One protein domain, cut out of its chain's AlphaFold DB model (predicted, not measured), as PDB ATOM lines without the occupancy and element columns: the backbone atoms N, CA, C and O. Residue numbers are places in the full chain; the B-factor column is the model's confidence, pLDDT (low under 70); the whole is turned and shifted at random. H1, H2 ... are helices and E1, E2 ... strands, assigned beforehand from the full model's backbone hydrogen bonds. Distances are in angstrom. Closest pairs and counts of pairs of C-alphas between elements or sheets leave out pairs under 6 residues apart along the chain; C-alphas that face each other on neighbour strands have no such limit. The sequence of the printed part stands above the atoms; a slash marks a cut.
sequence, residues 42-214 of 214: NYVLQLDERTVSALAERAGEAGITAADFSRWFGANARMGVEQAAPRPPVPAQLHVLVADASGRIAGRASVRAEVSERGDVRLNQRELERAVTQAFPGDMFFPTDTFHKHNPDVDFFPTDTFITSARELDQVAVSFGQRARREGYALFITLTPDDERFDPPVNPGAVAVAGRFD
ATOM      1  N   ASN A  42     -15.752   5.349  26.309       88.31
ATOM      2  CA  ASN A  42     -15.373   4.182  27.098       88.31
ATOM      3  C   ASN A  42     -14.741   4.634  28.410       88.31
ATOM      4  O   ASN A  42     -13.713   5.309  28.431       88.31
ATOM      5  N   TYR A  43     -15.337   4.232  29.520       89.25
ATOM      6  CA  TYR A  43     -14.787   4.452  30.844       89.25
ATOM      7  C   TYR A  43     -13.938   3.249  31.232       89.25
ATOM      8  O   TYR A  43     -14.317   2.093  31.060       89.25
ATOM      9  N   VAL A  44     -12.763   3.527  31.775       88.88
ATOM     10  CA  VAL A  44     -11.787   2.519  32.166       88.88
ATOM     11  C   VAL A  44     -11.688   2.531  33.679       88.88
ATOM     12  O   VAL A  44     -11.414   3.563  34.284       88.88
ATOM     13  N   LEU A  45     -11.883   1.367  34.292       90.00
ATOM     14  CA  LEU A  45     -11.570   1.122  35.693       90.00
ATOM     15  C   LEU A  45     -10.838  -0.213  35.783       90.00
ATOM     16  O   LEU A  45     -11.379  -1.262  35.442       90.00
ATOM     17  N   GLN A  46      -9.581  -0.168  36.211       87.12
ATOM     18  CA  GLN A  46      -8.712  -1.333  36.259       87.12
ATOM     19  C   GLN A  46      -8.066  -1.466  37.632       87.12
ATOM     20  O   GLN A  46      -7.495  -0.518  38.167       87.12
ATOM     21  N   LEU A  47      -8.108  -2.686  38.157       83.94
ATOM     22  CA  LEU A  47      -7.305  -3.146  39.280       83.94
ATOM     23  C   LEU A  47      -6.409  -4.285  38.791       83.94
ATOM     24  O   LEU A  47      -6.833  -5.093  37.955       83.94
ATOM     25  N   ASP A  48      -5.177  -4.319  39.293       82.44
ATOM     26  CA  ASP A  48      -4.246  -5.418  39.049       82.44
ATOM     27  C   ASP A  48      -4.637  -6.610  39.928       82.44
ATOM     28  O   ASP A  48      -4.789  -6.472  41.142       82.44
ATOM     29  N   GLU A  49      -4.793  -7.781  39.318       76.38
ATOM     30  CA  GLU A  49      -5.225  -8.999  40.004       76.38
ATOM     31  C   GLU A  49      -4.342  -9.336  41.211       76.38
ATOM     32  O   GLU A  49      -4.858  -9.617  42.289       76.38
ATOM     33  N   ARG A  50      -3.016  -9.188  41.087       82.69
ATOM     34  CA  ARG A  50      -2.077  -9.483  42.179       82.69
ATOM     35  C   ARG A  50      -2.312  -8.568  43.370       82.69
ATOM     36  O   ARG A  50      -2.184  -8.999  44.512       82.69
ATOM     37  N   THR A  51      -2.662  -7.307  43.116       84.06
ATOM     38  CA  THR A  51      -2.954  -6.342  44.187       84.06
ATOM     39  C   THR A  51      -4.259  -6.658  44.910       84.06
ATOM     40  O   THR A  51      -4.369  -6.368  46.101       84.06
ATOM     41  N   VAL A  52      -5.221  -7.277  44.220       80.44
ATOM     42  CA  VAL A  52      -6.487  -7.715  44.814       80.44
ATOM     43  C   VAL A  52      -6.304  -9.003  45.605       80.44
ATOM     44  O   VAL A  52      -6.753  -9.072  46.744       80.44
ATOM     45  N   SER A  53      -5.595  -9.996  45.064       82.06
ATOM     46  CA  SER A  53      -5.274 -11.221  45.807       82.06
ATOM     47  C   SER A  53      -4.497 -10.895  47.082       82.06
ATOM     48  O   SER A  53      -4.871 -11.343  48.161       82.06
ATOM     49  N   ALA A  54      -3.502 -10.004  46.997       86.31
ATOM     50  CA  ALA A  54      -2.772  -9.526  48.169       86.31
ATOM     51  C   ALA A  54      -3.668  -8.771  49.169       86.31
ATOM     52  O   ALA A  54      -3.418  -8.813  50.373       86.31
ATOM     53  N   LEU A  55      -4.714  -8.076  48.701       87.19
ATOM     54  CA  LEU A  55      -5.708  -7.464  49.583       87.19
ATOM     55  C   LEU A  55      -6.503  -8.528  50.339       87.19
ATOM     56  O   LEU A  55      -6.643  -8.401  51.553       87.19
ATOM     57  N   ALA A  56      -7.010  -9.542  49.633       85.31
ATOM     58  CA  ALA A  56      -7.811 -10.616  50.211       85.31
ATOM     59  C   ALA A  56      -7.006 -11.433  51.229       85.31
ATOM     60  O   ALA A  56      -7.449 -11.618  52.361       85.31
ATOM     61  N   GLU A  57      -5.776 -11.813  50.876       87.31
ATOM     62  CA  GLU A  57      -4.848 -12.497  51.782       87.31
ATOM     63  C   GLU A  57      -4.543 -11.663  53.032       87.31
ATOM     64  O   GLU A  57      -4.538 -12.184  54.146       87.31
ATOM     65  N   ARG A  58      -4.311 -10.354  52.862       88.38
ATOM     66  CA  ARG A  58      -4.032  -9.446  53.980       88.38
ATOM     67  C   ARG A  58      -5.253  -9.221  54.870       88.38
ATOM     68  O   ARG A  58      -5.079  -9.056  56.073       88.38
ATOM     69  N   ALA A  59      -6.450  -9.160  54.289       88.94
ATOM     70  CA  ALA A  59      -7.688  -9.015  55.042       88.94
ATOM     71  C   ALA A  59      -7.948 -10.273  55.886       88.94
ATOM     72  O   ALA A  59      -8.206 -10.152  57.083       88.94
ATOM     73  N   GLY A  60      -7.811 -11.467  55.296       85.94
ATOM     74  CA  GLY A  60      -7.947 -12.750  55.990       85.94
ATOM     75  C   GLY A  60      -9.166 -12.800  56.921       85.94
ATOM     76  O   GLY A  60     -10.249 -12.334  56.579       85.94
ATOM     77  N   GLU A  61      -8.962 -13.308  58.137       86.50
ATOM     78  CA  GLU A  61      -9.986 -13.344  59.197       86.50
ATOM     79  C   GLU A  61     -10.162 -12.008  59.936       86.50
ATOM     80  O   GLU A  61     -11.062 -11.876  60.759       86.50
ATOM     81  N   ALA A  62      -9.294 -11.021  59.694       91.75
ATOM     82  CA  ALA A  62      -9.397  -9.709  60.328       91.75
ATOM     83  C   ALA A  62     -10.347  -8.777  59.567       91.75
ATOM     84  O   ALA A  62     -10.881  -7.856  60.172       91.75
ATOM     85  N   GLY A  63     -10.565  -9.016  58.273       92.56
ATOM     86  CA  GLY A  63     -11.340  -8.146  57.393       92.56
ATOM     87  C   GLY A  63     -10.605  -6.848  57.042       92.56
ATOM     88  O   GLY A  63      -9.437  -6.639  57.370       92.56
ATOM     89  N   ILE A  64     -11.299  -5.958  56.341       94.88
ATOM     90  CA  ILE A  64     -10.825  -4.632  55.963       94.88
ATOM     91  C   ILE A  64     -11.888  -3.579  56.268       94.88
ATOM     92  O   ILE A  64     -13.055  -3.730  55.910       94.88
ATOM     93  N   THR A  65     -11.473  -2.490  56.910       96.00
ATOM     94  CA  THR A  65     -12.352  -1.348  57.178       96.00
ATOM     95  C   THR A  65     -12.659  -0.588  55.885       96.00
ATOM     96  O   THR A  65     -11.871  -0.604  54.934       96.00
ATOM     97  N   ALA A  66     -13.756   0.172  55.854       94.75
ATOM     98  CA  ALA A  66     -14.047   1.089  54.744       94.75
ATOM     99  C   ALA A  66     -12.893   2.080  54.468       94.75
ATOM    100  O   ALA A  66     -12.545   2.353  53.314       94.75
ATOM    101  N   ALA A  67     -12.248   2.585  55.524       95.12
ATOM    102  CA  ALA A  67     -11.123   3.509  55.412       95.12
ATOM    103  C   ALA A  67      -9.888   2.843  54.782       95.12
ATOM    104  O   ALA A  67      -9.275   3.399  53.869       95.12
ATOM    105  N   ASP A  68      -9.547   1.625  55.204       95.56
ATOM    106  CA  ASP A  68      -8.419   0.888  54.633       95.56
ATOM    107  C   ASP A  68      -8.697   0.444  53.196       95.56
ATOM    108  O   ASP A  68      -7.803   0.529  52.347       95.56
ATOM    109  N   PHE A  69      -9.934   0.033  52.899       95.12
ATOM    110  CA  PHE A  69     -10.350  -0.308  51.542       95.12
ATOM    111  C   PHE A  69     -10.258   0.906  50.620       95.12
ATOM    112  O   PHE A  69      -9.645   0.818  49.562       95.12
ATOM    113  N   SER A  70     -10.798   2.060  51.026       95.50
ATOM    114  CA  SER A  70     -10.754   3.283  50.213       95.50
ATOM    115  C   SER A  70      -9.322   3.760  49.946       95.50
ATOM    116  O   SER A  70      -9.010   4.200  48.836       95.50
ATOM    117  N   ARG A  71      -8.421   3.638  50.931       95.62
ATOM    118  CA  ARG A  71      -6.996   3.958  50.771       95.62
ATOM    119  C   ARG A  71      -6.311   2.998  49.809       95.62
ATOM    120  O   ARG A  71      -5.555   3.435  48.944       95.62
ATOM    121  N   TRP A  72      -6.561   1.699  49.961       94.88
ATOM    122  CA  TRP A  72      -6.026   0.694  49.052       94.88
ATOM    123  C   TRP A  72      -6.555   0.904  47.628       94.88
ATOM    124  O   TRP A  72      -5.759   0.938  46.693       94.88
ATOM    125  N   PHE A  73      -7.860   1.122  47.457       94.12
ATOM    126  CA  PHE A  73      -8.482   1.320  46.151       94.12
ATOM    127  C   PHE A  73      -7.909   2.555  45.458       94.12
ATOM    128  O   PHE A  73      -7.437   2.450  44.332       94.12
ATOM    129  N   GLY A  74      -7.846   3.702  46.144       93.50
ATOM    130  CA  GLY A  74      -7.280   4.932  45.582       93.50
ATOM    131  C   GLY A  74      -5.808   4.810  45.162       93.50
ATOM    132  O   GLY A  74      -5.376   5.500  44.243       93.50
ATOM    133  N   ALA A  75      -5.040   3.916  45.795       94.44
ATOM    134  CA  ALA A  75      -3.638   3.674  45.455       94.44
ATOM    135  C   ALA A  75      -3.432   2.660  44.313       94.44
ATOM    136  O   ALA A  75      -2.382   2.686  43.668       94.44
ATOM    137  N   ASN A  76      -4.389   1.757  44.078       92.12
ATOM    138  CA  ASN A  76      -4.233   0.633  43.143       92.12
ATOM    139  C   ASN A  76      -5.148   0.722  41.912       92.12
ATOM    140  O   ASN A  76      -4.848   0.107  40.889       92.12
ATOM    141  N   ALA A  77      -6.243   1.482  41.981       91.50
ATOM    142  CA  ALA A  77      -7.161   1.670  40.868       91.50
ATOM    143  C   ALA A  77      -6.563   2.603  39.814       91.50
ATOM    144  O   ALA A  77      -6.126   3.718  40.107       91.50
ATOM    145  N   ARG A  78      -6.595   2.161  38.558       92.00
ATOM    146  CA  ARG A  78      -6.334   3.004  37.391       92.00
ATOM    147  C   ARG A  78      -7.657   3.332  36.732       92.00
ATOM    148  O   ARG A  78      -8.430   2.426  36.426       92.00
ATOM    149  N   MET A  79      -7.907   4.620  36.537       92.75
ATOM    150  CA  MET A  79      -9.157   5.116  35.982       92.75
ATOM    151  C   MET A  79      -8.884   6.041  34.805       92.75
ATOM    152  O   MET A  79      -7.961   6.856  34.855       92.75
ATOM    153  N   GLY A  80      -9.700   5.920  33.766       91.88
ATOM    154  CA  GLY A  80      -9.555   6.711  32.554       91.88
ATOM    155  C   GLY A  80     -10.856   6.837  31.773       91.88
ATOM    156  O   GLY A  80     -11.825   6.132  32.048       91.88
ATOM    157  N   VAL A  81     -10.858   7.729  30.790       90.56
ATOM    158  CA  VAL A  81     -11.911   7.871  29.783       90.56
ATOM    159  C   VAL A  81     -11.255   7.879  28.410       90.56
ATOM    160  O   VAL A  81     -10.435   8.744  28.107       90.56
ATOM    161  N   GLU A  82     -11.632   6.926  27.571       88.69
ATOM    162  CA  GLU A  82     -11.275   6.877  26.160       88.69
ATOM    163  C   GLU A  82     -12.458   7.429  25.359       88.69
ATOM    164  O   GLU A  82     -13.490   6.778  25.189       88.69
ATOM    165  N   GLN A  83     -12.328   8.675  24.906       80.88
ATOM    166  CA  GLN A  83     -13.380   9.338  24.140       80.88
ATOM    167  C   GLN A  83     -13.391   8.851  22.691       80.88
ATOM    168  O   GLN A  83     -12.347   8.785  22.038       80.88
ATOM    169  N   ALA A  84     -14.584   8.609  22.145       75.00
ATOM    170  CA  ALA A  84     -14.728   8.225  20.738       75.00
ATOM    171  C   ALA A  84     -14.429   9.384  19.764       75.00
ATOM    172  O   ALA A  84     -14.130   9.161  18.591       75.00
ATOM    173  N   ALA A  85     -14.523  10.636  20.227       72.81
ATOM    174  CA  ALA A  85     -14.206  11.831  19.447       72.81
ATOM    175  C   ALA A  85     -13.617  12.927  20.351       72.81
ATOM    176  O   ALA A  85     -14.008  12.993  21.513       72.81
ATOM    177  N   PRO A  86     -12.758  13.832  19.838       69.88
ATOM    178  CA  PRO A  86     -12.190  14.913  20.640       69.88
ATOM    179  C   PRO A  86     -13.299  15.843  21.139       69.88
ATOM    180  O   PRO A  86     -13.912  16.568  20.348       69.88
ATOM    181  N   ARG A  87     -13.591  15.808  22.440       74.12
ATOM    182  CA  ARG A  87     -14.603  16.650  23.086       74.12
ATOM    183  C   ARG A  87     -14.073  17.162  24.425       74.12
ATOM    184  O   ARG A  87     -13.143  16.580  24.984       74.12
ATOM    185  N   PRO A  88     -14.639  18.258  24.961       72.75
ATOM    186  CA  PRO A  88     -14.346  18.664  26.328       72.75
ATOM    187  C   PRO A  88     -14.543  17.488  27.301       72.75
ATOM    188  O   PRO A  88     -15.466  16.698  27.087       72.75
ATOM    189  N   PRO A  89     -13.709  17.357  28.350       73.25
ATOM    190  CA  PRO A  89     -13.867  16.305  29.346       73.25
ATOM    191  C   PRO A  89     -15.279  16.327  29.935       73.25
ATOM    192  O   PRO A  89     -15.722  17.348  30.465       73.25
ATOM    193  N   VAL A  90     -15.989  15.205  29.824       78.75
ATOM    194  CA  VAL A  90     -17.285  15.024  30.478       78.75
ATOM    195  C   VAL A  90     -17.013  14.720  31.954       78.75
ATOM    196  O   VAL A  90     -16.155  13.880  32.234       78.75
ATOM    197  N   PRO A  91     -17.683  15.394  32.905       87.19
ATOM    198  CA  PRO A  91     -17.573  15.046  34.316       87.19
ATOM    199  C   PRO A  91     -17.893  13.564  34.531       87.19
ATOM    200  O   PRO A  91     -18.838  13.042  33.941       87.19
ATOM    201  N   ALA A  92     -17.109  12.890  35.368       93.12
ATOM    202  CA  ALA A  92     -17.277  11.471  35.648       93.12
ATOM    203  C   ALA A  92     -17.709  11.249  37.098       93.12
ATOM    204  O   ALA A  92     -17.488  12.086  37.978       93.12
ATOM    205  N   GLN A  93     -18.307  10.095  37.359       95.75
ATOM    206  CA  GLN A  93     -18.758   9.685  38.676       95.75
ATOM    207  C   GLN A  93     -18.369   8.232  38.930       95.75
ATOM    208  O   GLN A  93     -18.607   7.351  38.106       95.75
ATOM    209  N   LEU A  94     -17.754   7.989  40.088       96.19
ATOM    210  CA  LEU A  94     -17.514   6.652  40.606       96.19
ATOM    211  C   LEU A  94     -18.690   6.259  41.498       96.19
ATOM    212  O   LEU A  94     -18.953   6.920  42.503       96.19
ATOM    213  N   HIS A  95     -19.359   5.164  41.178       95.88
ATOM    214  CA  HIS A  95     -20.388   4.564  42.011       95.88
ATOM    215  C   HIS A  95     -19.810   3.397  42.807       95.88
ATOM    216  O   HIS A  95     -19.105   2.549  42.260       95.88
ATOM    217  N   VAL A  96     -20.154   3.341  44.091       96.19
ATOM    218  CA  VAL A  96     -19.871   2.216  44.984       96.19
ATOM    219  C   VAL A  96     -21.212   1.623  45.395       96.19
ATOM    220  O   VAL A  96     -22.029   2.296  46.023       96.19
ATOM    221  N   LEU A  97     -21.454   0.382  44.997       95.44
ATOM    222  CA  LEU A  97     -22.705  -0.342  45.182       95.44
ATOM    223  C   LEU A  97     -22.410  -1.640  45.930       95.44
ATOM    224  O   LEU A  97     -21.496  -2.373  45.566       95.44
ATOM    225  N   VAL A  98     -23.197  -1.946  46.954       95.25
ATOM    226  CA  VAL A  98     -23.139  -3.230  47.654       95.25
ATOM    227  C   VAL A  98     -24.466  -3.936  47.455       95.25
ATOM    228  O   VAL A  98     -25.508  -3.420  47.857       95.25
ATOM    229  N   ALA A  99     -24.433  -5.111  46.836       93.56
ATOM    230  CA  ALA A  99     -25.600  -5.963  46.650       93.56
ATOM    231  C   ALA A  99     -25.471  -7.230  47.498       93.56
ATOM    232  O   ALA A  99     -24.398  -7.828  47.556       93.56
ATOM    233  N   ASP A 100     -26.553  -7.645  48.150       92.44
ATOM    234  CA  ASP A 100     -26.602  -8.915  48.876       92.44
ATOM    235  C   ASP A 100     -26.989 -10.093  47.960       92.44
ATOM    236  O   ASP A 100     -27.476  -9.922  46.836       92.44
ATOM    237  N   ALA A 101     -26.806 -11.314  48.465       88.25
ATOM    238  CA  ALA A 101     -27.136 -12.567  47.784       88.25
ATOM    239  C   ALA A 101     -28.609 -12.700  47.341       88.25
ATOM    240  O   ALA A 101     -28.925 -13.512  46.462       88.25
ATOM    241  N   SER A 102     -29.522 -11.921  47.938       90.19
ATOM    242  CA  SER A 102     -30.941 -11.896  47.561       90.19
ATOM    243  C   SER A 102     -31.209 -11.005  46.343       90.19
ATOM    244  O   SER A 102     -32.252 -11.125  45.697       90.19
ATOM    245  N   GLY A 103     -30.244 -10.161  45.973       85.94
ATOM    246  CA  GLY A 103     -30.381  -9.172  44.914       85.94
ATOM    247  C   GLY A 103     -30.939  -7.839  45.402       85.94
ATOM    248  O   GLY A 103     -31.534  -7.103  44.619       85.94
ATOM    249  N   ARG A 104     -30.774  -7.517  46.686       94.00
ATOM    250  CA  ARG A 104     -31.082  -6.190  47.225       94.00
ATOM    251  C   ARG A 104     -29.800  -5.369  47.306       94.00
ATOM    252  O   ARG A 104     -28.773  -5.858  47.767       94.00
ATOM    253  N   ILE A 105     -29.877  -4.101  46.907       94.81
ATOM    254  CA  ILE A 105     -28.805  -3.132  47.149       94.81
ATOM    255  C   ILE A 105     -28.810  -2.785  48.643       94.81
ATOM    256  O   ILE A 105     -29.733  -2.136  49.131       94.81
ATOM    257  N   ALA A 106     -27.805  -3.273  49.365       95.06
ATOM    258  CA  ALA A 106     -27.607  -3.039  50.792       95.06
ATOM    259  C   ALA A 106     -26.958  -1.675  51.070       95.06
ATOM    260  O   ALA A 106     -27.185  -1.096  52.127       95.06
ATOM    261  N   GLY A 107     -26.200  -1.139  50.110       95.69
ATOM    262  CA  GLY A 107     -25.588   0.176  50.238       95.69
ATOM    263  C   GLY A 107     -25.197   0.779  48.899       95.69
ATOM    264  O   GLY A 107     -24.957   0.076  47.914       95.69
ATOM    265  N   ARG A 108     -25.190   2.112  48.854       95.94
ATOM    266  CA  ARG A 108     -24.892   2.886  47.652       95.94
ATOM    267  C   ARG A 108     -24.297   4.229  48.022       95.94
ATOM    268  O   ARG A 108     -24.853   4.955  48.843       95.94
ATOM    269  N   ALA A 109     -23.227   4.586  47.335       96.88
ATOM    270  CA  ALA A 109     -22.672   5.924  47.366       96.88
ATOM    271  C   ALA A 109     -22.052   6.273  46.017       96.88
ATOM    272  O   ALA A 109     -21.876   5.420  45.141       96.88
ATOM    273  N   SER A 110     -21.756   7.549  45.812       96.25
ATOM    274  CA  SER A 110     -21.137   8.019  44.578       96.25
ATOM    275  C   SER A 110     -20.192   9.176  44.863       96.25
ATOM    276  O   SER A 110     -20.409   9.949  45.795       96.25
ATOM    277  N   VAL A 111     -19.124   9.260  44.078       95.88
ATOM    278  CA  VAL A 111     -18.042  10.236  44.218       95.88
ATOM    279  C   VAL A 111     -17.842  10.890  42.869       95.88
ATOM    280  O   VAL A 111     -17.705  10.195  41.863       95.88
ATOM    281  N   ARG A 112     -17.802  12.219  42.837       95.38
ATOM    282  CA  ARG A 112     -17.428  12.924  41.614       95.38
ATOM    283  C   ARG A 112     -15.953  12.705  41.322       95.38
ATOM    284  O   ARG A 112     -15.114  12.745  42.220       95.38
ATOM    285  N   ALA A 113     -15.653  12.490  40.056       94.44
ATOM    286  CA  ALA A 113     -14.309  12.281  39.575       94.44
ATOM    287  C   ALA A 113     -13.912  13.410  38.624       94.44
ATOM    288  O   ALA A 113     -14.690  13.857  37.778       94.44
ATOM    289  N   GLU A 114     -12.682  13.879  38.777       93.44
ATOM    290  CA  GLU A 114     -12.087  14.870  37.895       93.44
ATOM    291  C   GLU A 114     -11.476  14.156  36.692       93.44
ATOM    292  O   GLU A 114     -10.658  13.251  36.860       93.44
ATOM    293  N   VAL A 115     -11.856  14.575  35.486       92.81
ATOM    294  CA  VAL A 115     -11.320  14.034  34.233       92.81
ATOM    295  C   VAL A 115     -10.337  15.039  33.645       92.81
ATOM    296  O   VAL A 115     -10.681  16.200  33.418       92.81
ATOM    297  N   SER A 116      -9.097  14.610  33.421       91.25
ATOM    298  CA  SER A 116      -8.071  15.433  32.783       91.25
ATOM    299  C   SER A 116      -8.334  15.579  31.280       91.25
ATOM    300  O   SER A 116      -9.057  14.789  30.678       91.25
ATOM    301  N   GLU A 117      -7.678  16.542  30.630       86.69
ATOM    302  CA  GLU A 117      -7.713  16.669  29.161       86.69
ATOM    303  C   GLU A 117      -7.184  15.424  28.432       86.69
ATOM    304  O   GLU A 117      -7.519  15.195  27.274       86.69
ATOM    305  N   ARG A 118      -6.353  14.614  29.101       87.31
ATOM    306  CA  ARG A 118      -5.820  13.351  28.568       87.31
ATOM    307  C   ARG A 118      -6.735  12.156  28.844       87.31
ATOM    308  O   ARG A 118      -6.383  11.046  28.468       87.31
ATOM    309  N   GLY A 119      -7.864  12.377  29.517       89.62
ATOM    310  CA  GLY A 119      -8.780  11.324  29.940       89.62
ATOM    311  C   GLY A 119      -8.378  10.630  31.241       89.62
ATOM    312  O   GLY A 119      -9.052   9.687  31.632       89.62
ATOM    313  N   ASP A 120      -7.326  11.070  31.942       91.88
ATOM    314  CA  ASP A 120      -6.980  10.503  33.254       91.88
ATOM    315  C   ASP A 120      -8.035  10.897  34.288       91.88
ATOM    316  O   ASP A 120      -8.362  12.079  34.416       91.88
ATOM    317  N   VAL A 121      -8.510   9.934  35.076       94.00
ATOM    318  CA  VAL A 121      -9.539  10.186  36.088       94.00
ATOM    319  C   VAL A 121      -8.937  10.184  37.486       94.00
ATOM    320  O   VAL A 121      -8.204   9.271  37.873       94.00
ATOM    321  N   ARG A 122      -9.260  11.216  38.266       93.75
ATOM    322  CA  ARG A 122      -8.811  11.392  39.650       93.75
ATOM    323  C   ARG A 122      -9.995  11.511  40.592       93.75
ATOM    324  O   ARG A 122     -11.006  12.126  40.271       93.75
ATOM    325  N   LEU A 123      -9.836  10.947  41.784       94.62
ATOM    326  CA  LEU A 123     -10.828  11.009  42.850       94.62
ATOM    327  C   LEU A 123     -10.286  11.814  44.019       94.62
ATOM    328  O   LEU A 123      -9.105  11.721  44.370       94.62
ATOM    329  N   ASN A 124     -11.170  12.552  44.683       95.06
ATOM    330  CA  ASN A 124     -10.852  13.113  45.981       95.06
ATOM    331  C   ASN A 124     -10.837  11.988  47.029       95.06
ATOM    332  O   ASN A 124     -11.868  11.379  47.306       95.06
ATOM    333  N   GLN A 125      -9.680  11.732  47.648       93.62
ATOM    334  CA  GLN A 125      -9.525  10.621  48.595       93.62
ATOM    335  C   GLN A 125     -10.488  10.698  49.791       93.62
ATOM    336  O   GLN A 125     -10.960   9.666  50.260       93.62
ATOM    337  N   ARG A 126     -10.799  11.902  50.288       95.44
ATOM    338  CA  ARG A 126     -11.711  12.069  51.433       95.44
ATOM    339  C   ARG A 126     -13.159  11.791  51.045       95.44
ATOM    340  O   ARG A 126     -13.917  11.261  51.851       95.44
ATOM    341  N   GLU A 127     -13.547  12.169  49.831       96.31
ATOM    342  CA  GLU A 127     -14.879  11.858  49.308       96.31
ATOM    343  C   GLU A 127     -15.015  10.370  48.995       96.31
ATOM    344  O   GLU A 127     -16.045   9.784  49.317       96.31
ATOM    345  N   LEU A 128     -13.956   9.748  48.464       96.19
ATOM    346  CA  LEU A 128     -13.888   8.303  48.271       96.19
ATOM    347  C   LEU A 128     -14.066   7.549  49.588       96.19
ATOM    348  O   LEU A 128     -14.912   6.665  49.663       96.19
ATOM    349  N   GLU A 129     -13.318   7.917  50.626       96.25
ATOM    350  CA  GLU A 129     -13.464   7.316  51.955       96.25
ATOM    351  C   GLU A 129     -14.900   7.450  52.469       96.25
ATOM    352  O   GLU A 129     -15.520   6.450  52.821       96.25
ATOM    353  N   ARG A 130     -15.476   8.659  52.409       96.56
ATOM    354  CA  ARG A 130     -16.864   8.900  52.826       96.56
ATOM    355  C   ARG A 130     -17.861   8.034  52.056       96.56
ATOM    356  O   ARG A 130     -18.773   7.483  52.666       96.56
ATOM    357  N   ALA A 131     -17.710   7.929  50.739       96.19
ATOM    358  CA  ALA A 131     -18.610   7.142  49.911       96.19
ATOM    359  C   ALA A 131     -18.490   5.644  50.203       96.19
ATOM    360  O   ALA A 131     -19.504   4.971  50.350       96.19
ATOM    361  N   VAL A 132     -17.271   5.121  50.352       95.50
ATOM    362  CA  VAL A 132     -17.060   3.717  50.725       95.50
ATOM    363  C   VAL A 132     -17.678   3.435  52.096       95.50
ATOM    364  O   VAL A 132     -18.442   2.483  52.221       95.50
ATOM    365  N   THR A 133     -17.448   4.294  53.095       95.69
ATOM    366  CA  THR A 133     -18.072   4.169  54.423       95.69
ATOM    367  C   THR A 133     -19.597   4.210  54.354       95.69
ATOM    368  O   THR A 133     -20.255   3.451  55.050       95.69
ATOM    369  N   GLN A 134     -20.178   5.066  53.509       96.00
ATOM    370  CA  GLN A 134     -21.632   5.144  53.336       96.00
ATOM    371  C   GLN A 134     -22.214   3.914  52.621       96.00
ATOM    372  O   GLN A 134     -23.359   3.542  52.870       96.00
ATOM    373  N   ALA A 135     -21.463   3.313  51.697       95.00
ATOM    374  CA  ALA A 135     -21.912   2.150  50.939       95.00
ATOM    375  C   ALA A 135     -21.744   0.831  51.708       95.00
ATOM    376  O   ALA A 135     -22.446  -0.131  51.405       95.00
ATOM    377  N   PHE A 136     -20.819   0.762  52.665       95.06
ATOM    378  CA  PHE A 136     -20.571  -0.446  53.446       95.06
ATOM    379  C   PHE A 136     -21.719  -0.681  54.444       95.06
ATOM    380  O   PHE A 136     -22.006   0.194  55.259       95.06
ATOM    381  N   PRO A 137     -22.390  -1.849  54.409       92.25
ATOM    382  CA  PRO A 137     -23.474  -2.161  55.342       92.25
ATOM    383  C   PRO A 137     -22.986  -2.575  56.743       92.25
ATOM    384  O   PRO A 137     -23.819  -2.745  57.630       92.25
ATOM    385  N   GLY A 138     -21.675  -2.751  56.933       91.75
ATOM    386  CA  GLY A 138     -21.028  -3.128  58.192       91.75
ATOM    387  C   GLY A 138     -19.662  -2.455  58.342       91.75
ATOM    388  O   GLY A 138     -19.192  -1.775  57.424       91.75
ATOM    389  N   ASP A 139     -19.020  -2.646  59.493       92.38
ATOM    390  CA  ASP A 139     -17.751  -1.978  59.818       92.38
ATOM    391  C   ASP A 139     -16.568  -2.629  59.089       92.38
ATOM    392  O   ASP A 139     -15.592  -1.956  58.729       92.38
ATOM    393  N   MET A 140     -16.674  -3.939  58.848       94.44
ATOM    394  CA  MET A 140     -15.621  -4.760  58.263       94.44
ATOM    395  C   MET A 140     -16.122  -5.495  57.025       94.44
ATOM    396  O   MET A 140     -17.187  -6.108  57.028       94.44
ATOM    397  N   PHE A 141     -15.316  -5.467  55.968       93.88
ATOM    398  CA  PHE A 141     -15.504  -6.270  54.768       93.88
ATOM    399  C   PHE A 141     -14.485  -7.407  54.734       93.88
ATOM    400  O   PHE A 141     -13.300  -7.192  54.962       93.88
ATOM    401  N   PHE A 142     -14.913  -8.617  54.410       91.81
ATOM    402  CA  PHE A 142     -14.044  -9.781  54.274       91.81
ATOM    403  C   PHE A 142     -14.068 -10.200  52.803       91.81
ATOM    404  O   PHE A 142     -14.937 -10.992  52.415       91.81
ATOM    405  N   PRO A 143     -13.194  -9.612  51.963       87.50
ATOM    406  CA  PRO A 143     -13.117  -9.965  50.553       87.50
ATOM    407  C   PRO A 143     -12.691 -11.423  50.403       87.50
ATOM    408  O   PRO A 143     -11.757 -11.872  51.069       87.50
ATOM    409  N   THR A 144     -13.341 -12.152  49.501       79.88
ATOM    410  CA  THR A 144     -12.831 -13.453  49.069       79.88
ATOM    411  C   THR A 144     -11.760 -13.275  47.995       79.88
ATOM    412  O   THR A 144     -11.615 -12.215  47.382       79.88
ATOM    413  N   ASP A 145     -11.009 -14.343  47.738       66.31
ATOM    414  CA  ASP A 145     -10.095 -14.448  46.598       66.31
ATOM    415  C   ASP A 145     -10.828 -14.484  45.245       66.31
ATOM    416  O   ASP A 145     -10.202 -14.449  44.185       66.31
ATOM    417  N   THR A 146     -12.163 -14.528  45.272       59.81
ATOM    418  CA  THR A 146     -13.026 -14.577  44.098       59.81
ATOM    419  C   THR A 146     -13.124 -13.188  43.468       59.81
ATOM    420  O   THR A 146     -14.151 -12.506  43.493       59.81
ATOM    421  N   PHE A 147     -12.013 -12.742  42.887       53.94
ATOM    422  CA  PHE A 147     -11.997 -11.584  42.017       53.94
ATOM    423  C   PHE A 147     -12.500 -12.009  40.642       53.94
ATOM    424  O   PHE A 147     -11.807 -12.668  39.866       53.94
ATOM    425  N   HIS A 148     -13.739 -11.650  40.326       51.31
ATOM    426  CA  HIS A 148     -14.382 -12.053  39.080       51.31
ATOM    427  C   HIS A 148     -13.889 -11.239  37.876       51.31
ATOM    428  O   HIS A 148     -14.697 -10.752  37.109       51.31
ATOM    429  N   LYS A 149     -12.577 -11.074  37.666       41.53
ATOM    430  CA  LYS A 149     -12.080 -10.564  36.375       41.53
ATOM    431  C   LYS A 149     -11.822 -11.684  35.359       41.53
ATOM    432  O   LYS A 149     -11.780 -11.411  34.170       41.53
ATOM    433  N   HIS A 150     -11.708 -12.936  35.814       36.28
ATOM    434  CA  HIS A 150     -11.466 -14.105  34.964       36.28
ATOM    435  C   HIS A 150     -12.110 -15.383  35.518       36.28
ATOM    436  O   HIS A 150     -11.448 -16.390  35.752       36.28
ATOM    437  N   ASN A 151     -13.435 -15.388  35.655       36.47
ATOM    438  CA  ASN A 151     -14.119 -16.595  35.205       36.47
ATOM    439  C   ASN A 151     -14.275 -16.386  33.690       36.47
ATOM    440  O   ASN A 151     -14.869 -15.373  33.326       36.47
ATOM    441  N   PRO A 152     -13.732 -17.233  32.798       35.22
ATOM    442  CA  PRO A 152     -13.886 -17.054  31.346       35.22
ATOM    443  C   PRO A 152     -15.357 -16.986  30.888       35.22
ATOM    444  O   PRO A 152     -15.628 -16.591  29.760       35.22
ATOM    445  N   ASP A 153     -16.299 -17.312  31.779       35.34
ATOM    446  CA  ASP A 153     -17.746 -17.221  31.583       35.34
ATOM    447  C   ASP A 153     -18.401 -15.937  32.155       35.34
ATOM    448  O   ASP A 153     -19.627 -15.812  32.117       35.34
ATOM    449  N   VAL A 154     -17.646 -14.998  32.749       45.22
ATOM    450  CA  VAL A 154     -18.211 -13.817  33.435       45.22
ATOM    451  C   VAL A 154     -17.454 -12.532  33.081       45.22
ATOM    452  O   VAL A 154     -16.680 -12.016  33.880       45.22
ATOM    453  N   ASP A 155     -17.750 -11.970  31.909       52.41
ATOM    454  CA  ASP A 155     -17.573 -10.536  31.666       52.41
ATOM    455  C   ASP A 155     -18.740  -9.778  32.330       52.41
ATOM    456  O   ASP A 155     -19.909 -10.045  32.041       52.41
ATOM    457  N   PHE A 156     -18.448  -8.855  33.258       54.50
ATOM    458  CA  PHE A 156     -19.473  -8.029  33.932       54.50
ATOM    459  C   PHE A 156     -20.230  -7.146  32.946       54.50
ATOM    460  O   PHE A 156     -21.455  -7.051  32.968       54.50
ATOM    461  N   PHE A 157     -19.434  -6.530  32.087       53.81
ATOM    462  CA  PHE A 157     -19.808  -5.881  30.860       53.81
ATOM    463  C   PHE A 157     -18.884  -6.519  29.830       53.81
ATOM    464  O   PHE A 157     -17.675  -6.285  29.897       53.81
ATOM    465  N   PRO A 158     -19.392  -7.358  28.912       57.62
ATOM    466  CA  PRO A 158     -18.673  -7.638  27.679       57.62
ATOM    467  C   PRO A 158     -18.091  -6.334  27.131       57.62
ATOM    468  O   PRO A 158     -18.749  -5.298  27.250       57.62
ATOM    469  N   THR A 159     -16.911  -6.372  26.509       57.69
ATOM    470  CA  THR A 159     -16.230  -5.190  25.934       57.69
ATOM    471  C   THR A 159     -17.102  -4.344  24.992       57.69
ATOM    472  O   THR A 159     -16.754  -3.203  24.710       57.69
ATOM    473  N   ASP A 160     -18.259  -4.870  24.578       62.16
ATOM    474  CA  ASP A 160     -19.244  -4.234  23.706       62.16
ATOM    475  C   ASP A 160     -20.572  -3.885  24.420       62.16
ATOM    476  O   ASP A 160     -21.600  -3.688  23.766       62.16
ATOM    477  N   THR A 161     -20.601  -3.841  25.758       71.69
ATOM    478  CA  THR A 161     -21.815  -3.488  26.511       71.69
ATOM    479  C   THR A 161     -21.873  -1.994  26.752       71.69
ATOM    480  O   THR A 161     -21.072  -1.437  27.497       71.69
ATOM    481  N   PHE A 162     -22.873  -1.363  26.148       80.94
ATOM    482  CA  PHE A 162     -23.150   0.053  26.313       80.94
ATOM    483  C   PHE A 162     -24.407   0.230  27.148       80.94
ATOM    484  O   PHE A 162     -25.440  -0.373  26.855       80.94
ATOM    485  N   ILE A 163     -24.313   1.076  28.167       85.81
ATOM    486  CA  ILE A 163     -25.440   1.459  29.014       85.81
ATOM    487  C   ILE A 163     -25.899   2.870  28.673       85.81
ATOM    488  O   ILE A 163     -25.122   3.711  28.213       85.81
ATOM    489  N   THR A 164     -27.176   3.142  28.919       87.88
ATOM    490  CA  THR A 164     -27.803   4.435  28.608       87.88
ATOM    491  C   THR A 164     -28.178   5.240  29.845       87.88
ATOM    492  O   THR A 164     -28.627   6.378  29.721       87.88
ATOM    493  N   SER A 165     -28.026   4.675  31.044       88.50
ATOM    494  CA  SER A 165     -28.359   5.356  32.295       88.50
ATOM    495  C   SER A 165     -27.689   4.737  33.518       88.50
ATOM    496  O   SER A 165     -27.398   3.539  33.553       88.50
ATOM    497  N   ALA A 166     -27.553   5.527  34.584       85.25
ATOM    498  CA  ALA A 166     -27.062   5.047  35.877       85.25
ATOM    499  C   ALA A 166     -27.980   3.983  36.522       85.25
ATOM    500  O   ALA A 166     -27.539   3.209  37.371       85.25
ATOM    501  N   ARG A 167     -29.258   3.898  36.119       86.75
ATOM    502  CA  ARG A 167     -30.204   2.878  36.618       86.75
ATOM    503  C   ARG A 167     -29.857   1.465  36.155       86.75
ATOM    504  O   ARG A 167     -30.167   0.506  36.854       86.75
ATOM    505  N   GLU A 168     -29.217   1.328  34.997       88.38
ATOM    506  CA  GLU A 168     -28.772   0.025  34.490       88.38
ATOM    507  C   GLU A 168     -27.670  -0.574  35.377       88.38
ATOM    508  O   GLU A 168     -27.602  -1.791  35.536       88.38
ATOM    509  N   LEU A 169     -26.887   0.272  36.060       87.50
ATOM    510  CA  LEU A 169     -25.853  -0.158  37.007       87.50
ATOM    511  C   LEU A 169     -26.428  -0.948  38.187       87.50
ATOM    512  O   LEU A 169     -25.804  -1.905  38.644       87.50
ATOM    513  N   ASP A 170     -27.629  -0.594  38.660       89.06
ATOM    514  CA  ASP A 170     -28.279  -1.313  39.761       89.06
ATOM    515  C   ASP A 170     -28.600  -2.749  39.376       89.06
ATOM    516  O   ASP A 170     -28.386  -3.667  40.161       89.06
ATOM    517  N   GLN A 171     -29.087  -2.956  38.155       87.12
ATOM    518  CA  GLN A 171     -29.438  -4.289  37.671       87.12
ATOM    519  C   GLN A 171     -28.195  -5.176  37.564       87.12
ATOM    520  O   GLN A 171     -28.238  -6.352  37.931       87.12
ATOM    521  N   VAL A 172     -27.071  -4.599  37.131       86.06
ATOM    522  CA  VAL A 172     -25.780  -5.292  37.061       86.06
ATOM    523  C   VAL A 172     -25.265  -5.629  38.461       86.06
ATOM    524  O   VAL A 172     -24.924  -6.785  38.720       86.06
ATOM    525  N   ALA A 173     -25.282  -4.665  39.386       88.00
ATOM    526  CA  ALA A 173     -24.876  -4.884  40.773       88.00
ATOM    527  C   ALA A 173     -25.735  -5.966  41.454       88.00
ATOM    528  O   ALA A 173     -25.195  -6.873  42.085       88.00
ATOM    529  N   VAL A 174     -27.058  -5.934  41.264       89.25
ATOM    530  CA  VAL A 174     -27.999  -6.953  41.762       89.25
ATOM    531  C   VAL A 174     -27.695  -8.335  41.189       89.25
ATOM    532  O   VAL A 174     -27.626  -9.309  41.944       89.25
ATOM    533  N   SER A 175     -27.481  -8.436  39.875       84.88
ATOM    534  CA  SER A 175     -27.101  -9.696  39.228       84.88
ATOM    535  C   SER A 175     -25.804 -10.251  39.821       84.88
ATOM    536  O   SER A 175     -25.681 -11.460  40.017       84.88
ATOM    537  N   PHE A 176     -24.836  -9.385  40.135       79.06
ATOM    538  CA  PHE A 176     -23.592  -9.808  40.766       79.06
ATOM    539  C   PHE A 176     -23.797 -10.256  42.220       79.06
ATOM    540  O   PHE A 176     -23.334 -11.336  42.579       79.06
ATOM    541  N   GLY A 177     -24.591  -9.518  43.004       83.25
ATOM    542  CA  GLY A 177     -25.061  -9.930  44.335       83.25
ATOM    543  C   GLY A 177     -25.609 -11.354  44.341       83.25
ATOM    544  O   GLY A 177     -25.149 -12.215  45.083       83.25
ATOM    545  N   GLN A 178     -26.522 -11.649  43.413       85.44
ATOM    546  CA  GLN A 178     -27.126 -12.976  43.279       85.44
ATOM    547  C   GLN A 178     -26.156 -14.074  42.818       85.44
ATOM    548  O   GLN A 178     -26.449 -15.255  43.021       85.44
ATOM    549  N   ARG A 179     -25.027 -13.726  42.188       79.50
ATOM    550  CA  ARG A 179     -23.965 -14.682  41.829       79.50
ATOM    551  C   ARG A 179     -23.027 -14.940  43.007       79.50
ATOM    552  O   ARG A 179     -22.672 -16.094  43.223       79.50
ATOM    553  N   ALA A 180     -22.746 -13.918  43.815       75.00
ATOM    554  CA  ALA A 180     -21.959 -13.983  45.050       75.00
ATOM    555  C   ALA A 180     -22.724 -14.632  46.233       75.00
ATOM    556  O   ALA A 180     -22.557 -14.276  47.401       75.00
ATOM    557  N   ARG A 181     -23.634 -15.578  45.946       74.75
ATOM    558  CA  ARG A 181     -24.535 -16.192  46.937       74.75
ATOM    559  C   ARG A 181     -23.805 -16.925  48.053       74.75
ATOM    560  O   ARG A 181     -24.365 -17.051  49.138       74.75
ATOM    561  N   ARG A 182     -22.624 -17.476  47.770       75.62
ATOM    562  CA  ARG A 182     -21.848 -18.239  48.757       75.62
ATOM    563  C   ARG A 182     -21.084 -17.308  49.695       75.62
ATOM    564  O   ARG A 182     -20.823 -17.680  50.831       75.62
ATOM    565  N   GLU A 183     -20.767 -16.116  49.211       80.38
ATOM    566  CA  GLU A 183     -19.944 -15.104  49.855       80.38
ATOM    567  C   GLU A 183     -20.802 -14.122  50.667       80.38
ATOM    568  O   GLU A 183     -20.365 -13.619  51.694       80.38
ATOM    569  N   GLY A 184     -22.058 -13.917  50.259       86.06
ATOM    570  CA  GLY A 184     -23.079 -13.164  50.991       86.06
ATOM    571  C   GLY A 184     -23.339 -11.783  50.400       86.06
ATOM    572  O   GLY A 184     -24.503 -11.404  50.234       86.06
ATOM    573  N   TYR A 185     -22.279 -11.066  50.029       90.25
ATOM    574  CA  TYR A 185     -22.346  -9.743  49.418       90.25
ATOM    575  C   TYR A 185     -21.391  -9.596  48.237       90.25
ATOM    576  O   TYR A 185     -20.432 -10.346  48.044       90.25
ATOM    577  N   ALA A 186     -21.660  -8.557  47.459       89.00
ATOM    578  CA  ALA A 186     -20.879  -8.190  46.303       89.00
ATOM    579  C   ALA A 186     -20.677  -6.673  46.284       89.00
ATOM    580  O   ALA A 186     -21.637  -5.905  46.184       89.00
ATOM    581  N   LEU A 187     -19.418  -6.253  46.406       91.19
ATOM    582  CA  LEU A 187     -18.989  -4.867  46.288       91.19
ATOM    583  C   LEU A 187     -18.695  -4.574  44.818       91.19
ATOM    584  O   LEU A 187     -17.701  -5.042  44.270       91.19
ATOM    585  N   PHE A 188     -19.571  -3.808  44.187       91.06
ATOM    586  CA  PHE A 188     -19.493  -3.409  42.792       91.06
ATOM    587  C   PHE A 188     -19.096  -1.937  42.696       91.06
ATOM    588  O   PHE A 188     -19.731  -1.064  43.291       91.06
ATOM    589  N   ILE A 189     -18.031  -1.658  41.953       92.25
ATOM    590  CA  ILE A 189     -17.495  -0.312  41.774       92.25
ATOM    591  C   ILE A 189     -17.451  -0.021  40.285       92.25
ATOM    592  O   ILE A 189     -16.902  -0.807  39.513       92.25
ATOM    593  N   THR A 190     -18.016   1.108  39.872       92.56
ATOM    594  CA  THR A 190     -18.111   1.459  38.456       92.56
ATOM    595  C   THR A 190     -17.925   2.949  38.213       92.56
ATOM    596  O   THR A 190     -18.211   3.760  39.088       92.56
ATOM    597  N   LEU A 191     -17.412   3.299  37.038       92.81
ATOM    598  CA  LEU A 191     -17.144   4.648  36.578       92.81
ATOM    599  C   LEU A 191     -17.994   4.944  35.337       92.81
ATOM    600  O   LEU A 191     -17.943   4.197  34.357       92.81
ATOM    601  N   THR A 192     -18.741   6.042  35.383       93.00
ATOM    602  CA  THR A 192     -19.656   6.499  34.323       93.00
ATOM    603  C   THR A 192     -19.626   8.028  34.205       93.00
ATOM    604  O   THR A 192     -18.997   8.685  35.039       93.00
ATOM    605  N   PRO A 193     -20.304   8.635  33.211       92.25
ATOM    606  CA  PRO A 193     -20.574  10.070  33.229       92.25
ATOM    607  C   PRO A 193     -21.339  10.485  34.498       92.25
ATOM    608  O   PRO A 193     -22.160   9.717  35.001       92.25
ATOM    609  N   ASP A 194     -21.111  11.707  34.990       92.31
ATOM    610  CA  ASP A 194     -21.925  12.354  36.037       92.31
ATOM    611  C   ASP A 194     -23.230  12.899  35.421       92.31
ATOM    612  O   ASP A 194     -23.454  14.108  35.354       92.31
ATOM    613  N   ASP A 195     -24.059  11.993  34.898       88.38
ATOM    614  CA  ASP A 195     -25.384  12.276  34.335       88.38
ATOM    615  C   ASP A 195     -26.351  11.122  34.669       88.38
ATOM    616  O   ASP A 195     -25.943   9.989  34.925       88.38
ATOM    617  N   GLU A 196     -27.655  11.381  34.669       85.69
ATOM    618  CA  GLU A 196     -28.663  10.330  34.839       85.69
ATOM    619  C   GLU A 196     -28.867   9.521  33.553       85.69
ATOM    620  O   GLU A 196     -29.204   8.330  33.611       85.69
ATOM    621  N   ARG A 197     -28.673  10.163  32.395       88.25
ATOM    622  CA  ARG A 197     -28.849   9.567  31.070       88.25
ATOM    623  C   ARG A 197     -27.613   9.801  30.212       88.25
ATOM    624  O   ARG A 197     -27.125  10.915  30.094       88.25
ATOM    625  N   PHE A 198     -27.159   8.745  29.556       87.81
ATOM    626  CA  PHE A 198     -25.967   8.752  28.723       87.81
ATOM    627  C   PHE A 198     -26.379   8.819  27.255       87.81
ATOM    628  O   PHE A 198     -26.946   7.868  26.708       87.81
ATOM    629  N   ASP A 199     -26.137   9.971  26.632       83.88
ATOM    630  CA  ASP A 199     -26.323  10.179  25.199       83.88
ATOM    631  C   ASP A 199     -25.067  10.847  24.602       83.88
ATOM    632  O   ASP A 199     -24.828  12.033  24.845       83.88
ATOM    633  N   PRO A 200     -24.228  10.109  23.850       84.44
ATOM    634  CA  PRO A 200     -24.419   8.718  23.432       84.44
ATOM    635  C   PRO A 200     -24.312   7.711  24.599       84.44
ATOM    636  O   PRO A 200     -23.763   8.048  25.649       84.44
ATOM    637  N   PRO A 201     -24.801   6.465  24.420       86.50
ATOM    638  CA  PRO A 201     -24.556   5.368  25.358       86.50
ATOM    639  C   PRO A 201     -23.059   5.198  25.634       86.50
ATOM    640  O   PRO A 201     -22.249   5.477  24.754       86.50
ATOM    641  N   VAL A 202     -22.683   4.701  26.811       86.94
ATOM    642  CA  VAL A 202     -21.273   4.577  27.233       86.94
ATOM    643  C   VAL A 202     -20.931   3.151  27.628       86.94
ATOM    644  O   VAL A 202     -21.794   2.431  28.129       86.94
ATOM    645  N   ASN A 203     -19.670   2.761  27.451       88.00
ATOM    646  CA  ASN A 203     -19.150   1.540  28.061       88.00
ATOM    647  C   ASN A 203     -18.614   1.888  29.463       88.00
ATOM    648  O   ASN A 203     -17.686   2.694  29.564       88.00
ATOM    649  N   PRO A 204     -19.209   1.365  30.548       88.00
ATOM    650  CA  PRO A 204     -18.804   1.707  31.903       88.00
ATOM    651  C   PRO A 204     -17.534   0.953  32.316       88.00
ATOM    652  O   PRO A 204     -17.404  -0.255  32.125       88.00
ATOM    653  N   GLY A 205     -16.628   1.638  33.011       87.31
ATOM    654  CA  GLY A 205     -15.520   0.964  33.682       87.31
ATOM    655  C   GLY A 205     -16.057   0.291  34.937       87.31
ATOM    656  O   GLY A 205     -16.706   0.964  35.732       87.31
ATOM    657  N   ALA A 206     -15.819  -1.002  35.159       88.00
ATOM    658  CA  ALA A 206     -16.339  -1.677  36.348       88.00
ATOM    659  C   ALA A 206     -15.410  -2.761  36.897       88.00
ATOM    660  O   ALA A 206     -14.714  -3.455  36.159       88.00
ATOM    661  N   VAL A 207     -15.441  -2.916  38.217       85.38
ATOM    662  CA  VAL A 207     -14.795  -3.995  38.967       85.38
ATOM    663  C   VAL A 207     -15.736  -4.459  40.067       85.38
ATOM    664  O   VAL A 207     -16.544  -3.680  40.576       85.38
ATOM    665  N   ALA A 208     -15.618  -5.720  40.465       85.06
ATOM    666  CA  ALA A 208     -16.408  -6.228  41.569       85.06
ATOM    667  C   ALA A 208     -15.623  -7.224  42.423       85.06
ATOM    668  O   ALA A 208     -14.816  -8.001  41.909       85.06
ATOM    669  N   VAL A 209     -15.874  -7.184  43.729       84.56
ATOM    670  CA  VAL A 209     -15.245  -8.039  44.738       84.56
ATOM    671  C   VAL A 209     -16.354  -8.709  45.541       84.56
ATOM    672  O   VAL A 209     -17.215  -8.024  46.096       84.56
ATOM    673  N   ALA A 210     -16.363 -10.039  45.584       86.44
ATOM    674  CA  ALA A 210     -17.275 -10.785  46.445       86.44
ATOM    675  C   ALA A 210     -16.729 -10.845  47.880       86.44
ATOM    676  O   ALA A 210     -15.520 -10.751  48.105       86.44
ATOM    677  N   GLY A 211     -17.614 -10.970  48.865       88.44
ATOM    678  CA  GLY A 211     -17.211 -11.077  50.263       88.44
ATOM    679  C   GLY A 211     -18.381 -11.017  51.230       88.44
ATOM    680  O   GLY A 211     -19.537 -10.931  50.818       88.44
ATOM    681  N   ARG A 212     -18.070 -11.017  52.526       91.50
ATOM    682  CA  ARG A 212     -19.055 -10.820  53.601       91.50
ATOM    683  C   ARG A 212     -18.812  -9.516  54.356       91.50
ATOM    684  O   ARG A 212     -17.702  -8.992  54.331       91.50
ATOM    685  N   PHE A 213     -19.848  -9.021  55.024       92.12
ATOM    686  CA  PHE A 213     -19.771  -7.890  55.948       92.12
ATOM    687  C   PHE A 213     -20.189  -8.341  57.345       92.12
ATOM    688  O   PHE A 213     -21.142  -9.120  57.448       92.12
ATOM    689  N   ASP A 214     -19.509  -7.809  58.361       88.50
ATOM    690  CA  ASP A 214     -19.863  -7.949  59.780       88.50
ATOM    691  C   ASP A 214     -20.172  -6.575  60.403       88.50
ATOM    692  O   ASP A 214     -19.535  -5.567  59.996       88.50
TER     693      ASP A 214
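This is residues 42 to 214 of the 214 residues of an uncharacterized protein of Oceanicaulis sp (UniProt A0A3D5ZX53). A six-stranded antiparallel sheet curls like a half-barrel; helices H1, H2 and H3 cover its hollow side toward one end, the strand pair E1 and E2 covers it toward the other, and H4 packs on the outward face. A small pair, E7 and E9, sits beyond H4's first residue. The printed part has 173 residues with four named helices and ten named strands, in the order E1 H1 H2 E2 E3 E4 E5 H3 E6 E7 H4 E8 E9 E10. The large sheet's order is E5 E4 E3 E8 E10 E6, and the class is mixed. The whole is compact, with a radius of gyration of the C-alphas of 15.1 A, and spans 48 by 30 by 27 A.

In the large sheet, E5 is residues 121 to 123, E4 105 to 115 (27.7 A), E3 92 to 100 (26.0 A), E8 185 to 193 (25.6 A), E10 205 to 213 (24.3 A) and E6 140 to 147 (18.0 A). The helices are H1, 49 to 59, H2, 66 to 76, and H3, 125 to 135, each 15.2 A, and H4, 166 to 179, 20.8 A. The other strands are E1, 42 to 46, E2, 78 to 82, E7, 163 to 165, and E9, 197 to 202. E1 begins at C-alpha 42 (-15.373, 4.182, 27.098), and E10 ends at C-alpha 213 (-19.771, -7.890, 55.948).

E3, E4 and E5 form a meander, each strand the antiparallel neighbour of the one before; N 94 and O 111 are 2.8 A apart, as are N 122 and O 114. E3 and E8 have N 95 and O 190 at 2.8 A, E8 and E10 N 187 and O 209 at 2.8 A, and E10 and E6 N 144 and O 210 at 2.9 A. H4 lies over E3 and E8, 7.9 A high; Ala 99 and Gly 177 have the closest C-alphas of E3 and H4, 4.6 A. On the opposite face, H3 lies over E4 and H1 over E6. H2 only grazes the sheet and touches H3 at a steep tilt of 50 degrees, closest C-alphas Ala 66 and Thr 133, 5.1 A. The E1 and E2 sheet, with N 44 and O 80 at 2.8 A, forms a sandwich with the large one, two sheets face to face, and the parts that face each other are 7.7 A apart centre to centre. E7 and E9 are antiparallel, with N 198 and O 164 at 2.8 A. In H1, H2 and H3 every O i to N i+4 pair is within hydrogen-bond range; in H4, 8 of 10.

The C-alphas of Glu 61 and Pro 86, the two farthest apart, are 47.9 A apart. The printed part has no cut. The link E6 to E7 is long, 15 residues. Mean pLDDT of the printed part is 85.4; residue 86 and residues 145 to 160 are under 70.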